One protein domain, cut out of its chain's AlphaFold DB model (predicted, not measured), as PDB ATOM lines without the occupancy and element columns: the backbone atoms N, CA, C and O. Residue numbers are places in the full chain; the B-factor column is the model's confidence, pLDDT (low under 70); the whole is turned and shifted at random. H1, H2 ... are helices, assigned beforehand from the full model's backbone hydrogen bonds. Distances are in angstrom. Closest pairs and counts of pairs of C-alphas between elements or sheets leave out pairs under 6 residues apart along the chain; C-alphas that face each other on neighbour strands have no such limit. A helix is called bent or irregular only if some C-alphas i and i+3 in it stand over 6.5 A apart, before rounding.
ATOM      1  N   TYR A  24       4.090 139.213 110.222       79.62
ATOM      2  CA  TYR A  24       4.950 138.114 109.811       79.62
ATOM      3  C   TYR A  24       6.068 138.554 108.855       79.62
ATOM      4  O   TYR A  24       7.226 138.292 109.149       79.62
ATOM      5  N   ALA A  25       5.773 139.275 107.764       82.00
ATOM      6  CA  ALA A  25       6.809 139.745 106.836       82.00
ATOM      7  C   ALA A  25       7.754 140.756 107.502       82.00
ATOM      8  O   ALA A  25       8.960 140.717 107.284       82.00
ATOM      9  N   PHE A  26       7.229 141.617 108.379       81.50
ATOM     10  CA  PHE A  26       8.053 142.540 109.160       81.50
ATOM     11  C   PHE A  26       8.996 141.805 110.126       81.50
ATOM     12  O   PHE A  26      10.159 142.185 110.283       81.50
ATOM     13  N   LEU A  27       8.513 140.745 110.775       83.19
ATOM     14  CA  LEU A  27       9.336 139.879 111.617       83.19
ATOM     15  C   LEU A  27      10.339 139.076 110.780       83.19
ATOM     16  O   LEU A  27      11.485 138.945 111.201       83.19
ATOM     17  N   ALA A  28       9.958 138.606 109.591       82.56
ATOM     18  CA  ALA A  28      10.840 137.910 108.657       82.56
ATOM     19  C   ALA A  28      12.001 138.809 108.193       82.56
ATOM     20  O   ALA A  28      13.155 138.390 108.257       82.56
ATOM     21  N   ASP A  29      11.738 140.083 107.877       81.69
ATOM     22  CA  ASP A  29      12.770 141.095 107.577       81.69
ATOM     23  C   ASP A  29      13.749 141.332 108.748       81.69
ATOM     24  O   ASP A  29      14.853 141.867 108.575       81.69
ATOM     25  N   CYS A  30      13.335 140.980 109.967       80.69
ATOM     26  CA  CYS A  30      14.151 141.060 111.173       80.69
ATOM     27  C   CYS A  30      14.863 139.744 111.521       80.69
ATOM     28  O   CYS A  30      15.653 139.762 112.467       80.69
ATOM     29  N   GLU A  31      14.607 138.648 110.793       83.12
ATOM     30  CA  GLU A  31      14.971 137.264 111.156       83.12
ATOM     31  C   GLU A  31      14.320 136.804 112.483       83.12
ATOM     32  O   GLU A  31      14.888 136.012 113.230       83.12
ATOM     33  N   LEU A  32      13.134 137.332 112.812       84.12
ATOM     34  CA  LEU A  32      12.407 137.096 114.070       84.12
ATOM     35  C   LEU A  32      11.049 136.388 113.878       84.12
ATOM     36  O   LEU A  32      10.212 136.398 114.781       84.12
ATOM     37  N   GLU A  33      10.810 135.751 112.732       82.50
ATOM     38  CA  GLU A  33       9.543 135.055 112.429       82.50
ATOM     39  C   GLU A  33       9.149 134.003 113.482       82.50
ATOM     40  O   GLU A  33       7.970 133.841 113.793       82.50
ATOM     41  N   HIS A  34      10.136 133.360 114.116       82.56
ATOM     42  CA  HIS A  34       9.920 132.352 115.158       82.56
ATOM     43  C   HIS A  34       9.227 132.911 116.416       82.56
ATOM     44  O   HIS A  34       8.578 132.167 117.149       82.56
ATOM     45  N   TYR A  35       9.306 134.228 116.648       82.69
ATOM     46  CA  TYR A  35       8.637 134.903 117.764       82.69
ATOM     47  C   TYR A  35       7.219 135.375 117.428       82.69
ATOM     48  O   TYR A  35       6.561 135.959 118.290       82.69
ATOM     49  N   TYR A  36       6.710 135.119 116.218       82.06
ATOM     50  CA  TYR A  36       5.366 135.537 115.812       82.06
ATOM     51  C   TYR A  36       4.288 135.031 116.781       82.06
ATOM     52  O   TYR A  36       3.505 135.821 117.312       82.06
ATOM     53  N   THR A  37       4.309 133.736 117.108       81.19
ATOM     54  CA  THR A  37       3.362 133.144 118.065       81.19
ATOM     55  C   THR A  37       3.509 133.764 119.455       81.19
ATOM     56  O   THR A  37       2.507 134.035 120.110       81.19
ATOM     57  N   ALA A  38       4.736 134.067 119.891       83.31
ATOM     58  CA  ALA A  38       4.984 134.711 121.179       83.31
ATOM     59  C   ALA A  38       4.466 136.161 121.215       83.31
ATOM     60  O   ALA A  38       3.890 136.571 122.224       83.31
ATOM     61  N   MET A  39       4.596 136.917 120.120       80.38
ATOM     62  CA  MET A  39       4.069 138.283 120.012       80.38
ATOM     63  C   MET A  39       2.538 138.326 119.990       80.38
ATOM     64  O   MET A  39       1.942 139.176 120.656       80.38
ATOM     65  N   VAL A  40       1.893 137.402 119.276       81.50
ATOM     66  CA  VAL A  40       0.424 137.335 119.208       81.50
ATOM     67  C   VAL A  40      -0.164 136.797 120.515       81.50
ATOM     68  O   VAL A  40      -1.154 137.330 121.008       81.50
ATOM     69  N   HIS A  41       0.442 135.768 121.109       79.12
ATOM     70  CA  HIS A  41      -0.107 135.116 122.298       79.12
ATOM     71  C   HIS A  41       0.200 135.879 123.594       79.12
ATOM     72  O   HIS A  41      -0.664 135.991 124.461       79.12
ATOM     73  N   SER A  42       1.410 136.432 123.724       79.88
ATOM     74  CA  SER A  42       1.852 137.079 124.968       79.88
ATOM     75  C   SER A  42       1.571 138.580 124.960       79.88
ATOM     76  O   SER A  42       0.972 139.092 125.900       79.88
ATOM     77  N   LEU A  43       1.949 139.285 123.885       77.12
ATOM     78  CA  LEU A  43       1.765 140.741 123.782       77.12
ATOM     79  C   LEU A  43       0.442 141.139 123.109       77.12
ATOM     80  O   LEU A  43       0.109 142.322 123.091       77.12
ATOM     81  N   LYS A  44      -0.322 140.181 122.557       77.06
ATOM     82  CA  LYS A  44      -1.577 140.433 121.817       77.06
ATOM     83  C   LYS A  44      -1.413 141.445 120.680       77.06
ATOM     84  O   LYS A  44      -2.338 142.188 120.355       77.06
ATOM     85  N   VAL A  45      -0.229 141.464 120.069       76.88
ATOM     86  CA  VAL A  45       0.094 142.358 118.956       76.88
ATOM     87  C   VAL A  45      -0.396 141.718 117.662       76.88
ATOM     88  O   VAL A  45       0.113 140.686 117.238       76.88
ATOM     89  N   THR A  46      -1.387 142.339 117.031       70.06
ATOM     90  CA  THR A  46      -2.025 141.892 115.785       70.06
ATOM     91  C   THR A  46      -1.575 142.680 114.554       70.06
ATOM     92  O   THR A  46      -1.995 142.371 113.447       70.06
ATOM     93  N   GLY A  47      -0.714 143.690 114.710       73.25
ATOM     94  CA  GLY A  47      -0.190 144.451 113.575       73.25
ATOM     95  C   GLY A  47       1.005 145.336 113.919       73.25
ATOM     96  O   GLY A  47       1.213 145.722 115.070       73.25
ATOM     97  N   VAL A  48       1.778 145.713 112.895       72.44
ATOM     98  CA  VAL A  48       3.027 146.493 113.035       72.44
ATOM     99  C   VAL A  48       2.801 147.843 113.732       72.44
ATOM    100  O   VAL A  48       3.656 148.309 114.479       72.44
ATOM    101  N   ALA A  49       1.627 148.460 113.567       73.44
ATOM    102  CA  ALA A  49       1.282 149.719 114.235       73.44
ATOM    103  C   ALA A  49       1.242 149.605 115.770       73.44
ATOM    104  O   ALA A  49       1.568 150.566 116.470       73.44
ATOM    105  N   GLN A  50       0.869 148.436 116.297       74.94
ATOM    106  CA  GLN A  50       0.809 148.187 117.737       74.94
ATOM    107  C   GLN A  50       2.198 147.981 118.345       74.94
ATOM    108  O   GLN A  50       2.391 148.273 119.523       74.94
ATOM    109  N   LEU A  51       3.194 147.607 117.533       77.62
ATOM    110  CA  LEU A  51       4.590 147.478 117.956       77.62
ATOM    111  C   LEU A  51       5.183 148.804 118.470       77.62
ATOM    112  O   LEU A  51       6.166 148.804 119.202       77.62
ATOM    113  N   LYS A  52       4.561 149.945 118.135       75.62
ATOM    114  CA  LYS A  52       4.903 151.260 118.699       75.62
ATOM    115  C   LYS A  52       4.718 151.323 120.220       75.62
ATOM    116  O   LYS A  52       5.435 152.081 120.870       75.62
ATOM    117  N   TYR A  53       3.741 150.596 120.757       77.81
ATOM    118  CA  TYR A  53       3.379 150.618 122.178       77.81
ATOM    119  C   TYR A  53       4.083 149.530 122.988       77.81
ATOM    120  O   TYR A  53       3.888 149.451 124.191       77.81
ATOM    121  N   VAL A  54       4.882 148.699 122.321       79.81
ATOM    122  CA  VAL A  54       5.615 147.606 122.944       79.81
ATOM    123  C   VAL A  54       6.939 148.134 123.490       79.81
ATOM    124  O   VAL A  54       7.780 148.648 122.737       79.81
ATOM    125  N   GLU A  55       7.139 148.003 124.798       80.19
ATOM    126  CA  GLU A  55       8.362 148.458 125.451       80.19
ATOM    127  C   GLU A  55       9.431 147.351 125.519       80.19
ATOM    128  O   GLU A  55       9.197 146.182 125.214       80.19
ATOM    129  N   ASP A  56      10.658 147.733 125.885       79.38
ATOM    130  CA  ASP A  56      11.761 146.783 126.081       79.38
ATOM    131  C   ASP A  56      11.447 145.656 127.092       79.38
ATOM    132  O   ASP A  56      11.802 144.512 126.797       79.38
ATOM    133  N   PRO A  57      10.786 145.900 128.250       79.12
ATOM    134  CA  PRO A  57      10.429 144.822 129.176       79.12
ATOM    135  C   PRO A  57       9.441 143.817 128.576       79.12
ATOM    136  O   PRO A  57       9.574 142.623 128.827       79.12
ATOM    137  N   ASP A  58       8.502 144.265 127.741       82.62
ATOM    138  CA  ASP A  58       7.540 143.375 127.088       82.62
ATOM    139  C   ASP A  58       8.248 142.458 126.084       82.62
ATOM    140  O   ASP A  58       8.016 141.250 126.068       82.62
ATOM    141  N   LEU A  59       9.184 143.003 125.299       83.25
ATOM    142  CA  LEU A  59      10.022 142.220 124.381       83.25
ATOM    143  C   LEU A  59      10.939 141.251 125.139       83.25
ATOM    144  O   LEU A  59      11.119 140.113 124.713       83.25
ATOM    145  N   ALA A  60      11.481 141.666 126.283       83.62
ATOM    146  CA  ALA A  60      12.271 140.783 127.133       83.62
ATOM    147  C   ALA A  60      11.417 139.655 127.745       83.62
ATOM    148  O   ALA A  60      11.902 138.533 127.873       83.62
ATOM    149  N   SER A  61      10.144 139.920 128.071       82.81
ATOM    150  CA  SER A  61       9.225 138.931 128.658       82.81
ATOM    151  C   SER A  61       8.912 137.757 127.724       82.81
ATOM    152  O   SER A  61       8.764 136.628 128.186       82.81
ATOM    153  N   ILE A  62       8.896 137.996 126.408       82.38
ATOM    154  CA  ILE A  62       8.755 136.941 125.389       82.38
ATOM    155  C   ILE A  62      10.072 136.246 125.045       82.38
ATOM    156  O   ILE A  62      10.099 135.376 124.177       82.38
ATOM    157  N   GLY A  63      11.159 136.614 125.724       82.25
ATOM    158  CA  GLY A  63      12.464 135.994 125.561       82.25
ATOM    159  C   GLY A  63      13.296 136.557 124.412       82.25
ATOM    160  O   GLY A  63      14.290 135.926 124.061       82.25
ATOM    161  N   LEU A  64      12.959 137.729 123.843       83.50
ATOM    162  CA  LEU A  64      13.885 138.366 122.902       83.50
ATOM    163  C   LEU A  64      15.179 138.729 123.621       83.50
ATOM    164  O   LEU A  64      15.197 139.388 124.665       83.50
ATOM    165  N   THR A  65      16.288 138.402 122.980       83.31
ATOM    166  CA  THR A  65      17.597 138.857 123.419       83.31
ATOM    167  C   THR A  65      17.799 140.338 123.068       83.31
ATOM    168  O   THR A  65      17.270 140.877 122.092       83.31
ATOM    169  N   ASN A  66      18.641 141.028 123.841       79.50
ATOM    170  CA  ASN A  66      19.041 142.416 123.574       79.50
ATOM    171  C   ASN A  66      19.445 142.715 122.105       79.50
ATOM    172  O   ASN A  66      19.058 143.769 121.586       79.50
ATOM    173  N   PRO A  67      20.223 141.868 121.396       80.88
ATOM    174  CA  PRO A  67      20.525 142.099 119.983       80.88
ATOM    175  C   PRO A  67      19.302 141.970 119.062       80.88
ATOM    176  O   PRO A  67      19.181 142.766 118.129       80.88
ATOM    177  N   GLU A  68      18.388 141.037 119.320       84.19
ATOM    178  CA  GLU A  68      17.159 140.839 118.536       84.19
ATOM    179  C   GLU A  68      16.193 142.016 118.709       84.19
ATOM    180  O   GLU A  68      15.743 142.613 117.729       84.19
ATOM    181  N   MET A  69      15.991 142.459 119.952       85.31
ATOM    182  CA  MET A  69      15.208 143.653 120.281       85.31
ATOM    183  C   MET A  69      15.749 144.908 119.577       85.31
ATOM    184  O   MET A  69      14.998 145.723 119.026       85.31
ATOM    185  N   ARG A  70      17.081 145.050 119.511       81.44
ATOM    186  CA  ARG A  70      17.739 146.132 118.761       81.44
ATOM    187  C   ARG A  70      17.505 146.031 117.253       81.44
ATOM    188  O   ARG A  70      17.328 147.077 116.621       81.44
ATOM    189  N   ARG A  71      17.538 144.824 116.675       83.94
ATOM    190  CA  ARG A  71      17.269 144.584 115.242       83.94
ATOM    191  C   ARG A  71      15.833 144.969 114.891       83.94
ATOM    192  O   ARG A  71      15.647 145.802 114.004       83.94
ATOM    193  N   LEU A  72      14.863 144.494 115.670       84.06
ATOM    194  CA  LEU A  72      13.441 144.810 115.520       84.06
ATOM    195  C   LEU A  72      13.185 146.327 115.552       84.06
ATOM    196  O   LEU A  72      12.637 146.905 114.613       84.06
ATOM    197  N   ARG A  73      13.686 147.021 116.584       81.75
ATOM    198  CA  ARG A  73      13.550 148.487 116.708       81.75
ATOM    199  C   ARG A  73      14.270 149.258 115.606       81.75
ATOM    200  O   ARG A  73      13.912 150.396 115.304       81.75
ATOM    201  N   LYS A  74      15.344 148.710 115.038       82.25
ATOM    202  CA  LYS A  74      16.026 149.321 113.890       82.25
ATOM    203  C   LYS A  74      15.158 149.218 112.637       82.25
ATOM    204  O   LYS A  74      14.979 150.241 111.983       82.25
ATOM    205  N   GLN A  75      14.601 148.045 112.344       78.25
ATOM    206  CA  GLN A  75      13.722 147.855 111.187       78.25
ATOM    207  C   GLN A  75      12.427 148.657 111.313       78.25
ATOM    208  O   GLN A  75      12.020 149.316 110.359       78.25
ATOM    209  N   PHE A  76      11.856 148.732 112.516       78.62
ATOM    210  CA  PHE A  76      10.676 149.559 112.775       78.62
ATOM    211  C   PHE A  76      10.920 151.038 112.440       78.62
ATOM    212  O   PHE A  76      10.100 151.679 111.792       78.62
ATOM    213  N   ARG A  77      12.092 151.577 112.802       73.38
ATOM    214  CA  ARG A  77      12.488 152.956 112.461       73.38
ATOM    215  C   ARG A  77      12.699 153.174 110.965       73.38
ATOM    216  O   ARG A  77      12.362 154.231 110.447       73.38
ATOM    217  N   LEU A  78      13.243 152.182 110.260       70.69
ATOM    218  CA  LEU A  78      13.439 152.259 108.809       70.69
ATOM    219  C   LEU A  78      12.105 152.227 108.053       70.69
ATOM    220  O   LEU A  78      11.936 152.960 107.081       70.69
ATOM    221  N   ARG A  79      11.162 151.397 108.508       66.25
ATOM    222  CA  ARG A  79       9.853 151.219 107.869       66.25
ATOM    223  C   ARG A  79       8.856 152.319 108.240       66.25
ATOM    224  O   ARG A  79       8.011 152.664 107.419       66.25
ATOM    225  N   CYS A  80       8.976 152.909 109.434       56.59
ATOM    226  CA  CYS A  80       8.101 153.978 109.921       56.59
ATOM    227  C   CYS A  80       8.835 155.331 110.043       56.59
ATOM    228  O   CYS A  80       9.163 155.758 111.154       56.59
ATOM    229  N   PRO A  81       8.986 156.098 108.943       55.50
ATOM    230  CA  PRO A  81       9.548 157.456 108.973       55.50
ATOM    231  C   PRO A  81       8.678 158.488 109.726       55.50
ATOM    232  O   PRO A  81       9.058 159.654 109.835       55.50
ATOM    233  N   GLN A  82       7.511 158.092 110.250       53.53
ATOM    234  CA  GLN A  82       6.600 158.960 111.007       53.53
ATOM    235  C   GLN A  82       7.009 159.211 112.468       53.53
ATOM    236  O   GLN A  82       6.407 160.063 113.122       53.53
ATOM    237  N   SER A  83       8.013 158.521 113.013       56.22
ATOM    238  CA  SER A  83       8.417 158.778 114.397       56.22
ATOM    239  C   SER A  83       9.240 160.068 114.470       56.22
ATOM    240  O   SER A  83      10.361 160.140 113.968       56.22
ATOM    241  N   ALA A  84       8.689 161.113 115.100       55.72
ATOM    242  CA  ALA A  84       9.292 162.447 115.239       55.72
ATOM    243  C   ALA A  84      10.760 162.432 115.729       55.72
ATOM    244  O   ALA A  84      11.543 163.343 115.439       55.72
ATOM    245  N   VAL A  85      11.157 161.358 116.412       58.16
ATOM    246  CA  VAL A  85      12.518 161.102 116.892       58.16
ATOM    247  C   VAL A  85      13.539 160.867 115.779       58.16
ATOM    248  O   VAL A  85      14.703 161.196 115.985       58.16
ATOM    249  N   ASP A  86      13.161 160.356 114.604       60.25
ATOM    250  CA  ASP A  86      14.121 160.138 113.510       60.25
ATOM    251  C   ASP A  86      14.487 161.448 112.805       60.25
ATOM    252  O   ASP A  86      15.640 161.634 112.413       60.25
ATOM    253  N   ARG A  87      13.580 162.436 112.777       61.88
ATOM    254  CA  ARG A  87      13.921 163.808 112.354       61.88
ATOM    255  C   ARG A  87      14.876 164.471 113.348       61.88
ATOM    256  O   ARG A  87      15.829 165.127 112.928       61.88
ATOM    257  N   LEU A  88      14.655 164.278 114.653       59.47
ATOM    258  CA  LEU A  88      15.539 164.805 115.697       59.47
ATOM    259  C   LEU A  88      16.906 164.108 115.692       59.47
ATOM    260  O   LEU A  88      17.926 164.786 115.765       59.47
ATOM    261  N   ARG A  89      16.954 162.781 115.536       62.22
ATOM    262  CA  ARG A  89      18.206 162.012 115.426       62.22
ATOM    263  C   ARG A  89      18.979 162.355 114.165       62.22
ATOM    264  O   ARG A  89      20.190 162.494 114.249       62.22
ATOM    265  N   LEU A  90      18.310 162.561 113.029       62.28
ATOM    266  CA  LEU A  90      18.965 163.028 111.806       62.28
ATOM    267  C   LEU A  90      19.545 164.439 111.988       62.28
ATOM    268  O   LEU A  90      20.666 164.702 111.559       62.28
ATOM    269  N   ARG A  91      18.820 165.339 112.664       60.12
ATOM    270  CA  ARG A  91      19.323 166.681 112.996       60.12
ATOM    271  C   ARG A  91      20.482 166.634 113.994       60.12
ATOM    272  O   ARG A  91      21.468 167.330 113.788       60.12
ATOM    273  N   LEU A  92      20.414 165.780 115.012       58.84
ATOM    274  CA  LEU A  92      21.473 165.623 116.011       58.84
ATOM    275  C   LEU A  92      22.714 164.918 115.439       58.84
ATOM    276  O   LEU A  92      23.834 165.300 115.764       58.84
ATOM    277  N   ALA A  93      22.541 163.935 114.553       59.75
ATOM    278  CA  ALA A  93      23.637 163.282 113.836       59.75
ATOM    279  C   ALA A  93      24.341 164.255 112.877       59.75
ATOM    280  O   ALA A  93      25.570 164.285 112.837       59.75
ATOM    281  N   ARG A  94      23.580 165.116 112.181       56.72
ATOM    282  CA  ARG A  94      24.133 166.218 111.371       56.72
ATOM    283  C   ARG A  94      24.862 167.257 112.227       56.72
ATOM    284  O   ARG A  94      25.943 167.681 111.844       56.72
ATOM    285  N   ALA A  95      24.322 167.608 113.397       55.78
ATOM    286  CA  ALA A  95      24.968 168.532 114.334       55.78
ATOM    287  C   ALA A  95      26.252 167.960 114.966       55.78
ATOM    288  O   ALA A  95      27.130 168.720 115.359       55.78
ATOM    289  N   ARG A  96      26.382 166.630 115.051       54.00
ATOM    290  CA  ARG A  96      27.568 165.946 115.596       54.00
ATOM    291  C   ARG A  96      28.563 165.457 114.539       54.00
ATOM    292  O   ARG A  96      29.525 164.792 114.904       54.00
ATOM    293  N   GLY A  97      28.349 165.734 113.249       53.81
ATOM    294  CA  GLY A  97      29.254 165.300 112.172       53.81
ATOM    295  C   GLY A  97      29.400 163.776 112.023       53.81
ATOM    296  O   GLY A  97      30.249 163.303 111.270       53.81
TER     297      GLY A  97
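This is residues 24 to 97 of the 158 residues of an uncharacterized protein of Macrostomum lignano (UniProt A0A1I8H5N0). The longest helix, H5, forms one side of a small body, and four short helices, H1 to H4, gather along one side of it, with H2 on the far side of the body from H5. Beyond the last residues of H5 the chain turns, and residues 87 to 97, of which 87 to 95 belong to H6, stick out from this body as an arm. The printed part has 74 residues, with six named helices in the order H1 to H6 and no named strand; the class is all helix. It is only just compact, close to loose, with a radius of gyration of the C-alphas of 13.5 A, and elongated, spanning 42 by 21 by 20 A.

H5, residues 66 to 79, is 20.2 A long from C-alpha 66 at (19.041, 142.416, 123.574) to C-alpha 79 at (9.853, 151.219, 107.869). H6, residues 84 to 95, is 16.8 A long and ends with C-alpha 95 at (24.968, 168.532, 114.334). H1, residues 24 to 28, begins with C-alpha 24 at (4.950, 138.114, 109.811). H2, residues 33 to 41, is 13.8 A long and irregular: C-alphas 34 and 37 are 7.2 A apart. H3 is residues 48 to 53 and H4 residues 56 to 61.

H5 touches H4 with residues 66 to 69 alone; the closest C-alphas, of Leu 59 and Met 69, are 6.8 A apart. These two helices run opposite ways at a steep tilt of 53 degrees. H5 and H3 are near each other, with 9 pairs of C-alphas within 10 A. H1 is close to H5 but not clearly touching, with the closest C-alphas, of Leu 27 and Leu 72, 7.5 A apart. H1 touches H2, where the closest C-alphas, of Leu 27 and Glu 33, are 4.9 A apart. H2 and H4 are near each other, while H2 and H5 are apart. H6 is close to H5 but not clearly touching, about perpendicular to it at 84 degrees, with the closest C-alphas, of Arg 77 and Asp 86, 7.4 A apart. Every O i to N i+4 pair is within hydrogen-bond range in H1, H4, H5 and H6; in H2 it is 3 of 5, and in H3 0 of 2, beside 3 of 3 O i to N i+3 pairs.

The two C-alphas farthest apart, those of His 41 and Gly 97, are 43.3 A apart. Without the residues that stand free, 87 to 97, the body has 63 residues and spans 29 by 23 by 21 A. The printed part has no cut and no long link; the link from H2 to H3 is short and the other four are tight. The mean pLDDT of the printed part is 74.5, and residues 79 to 97 are under 70.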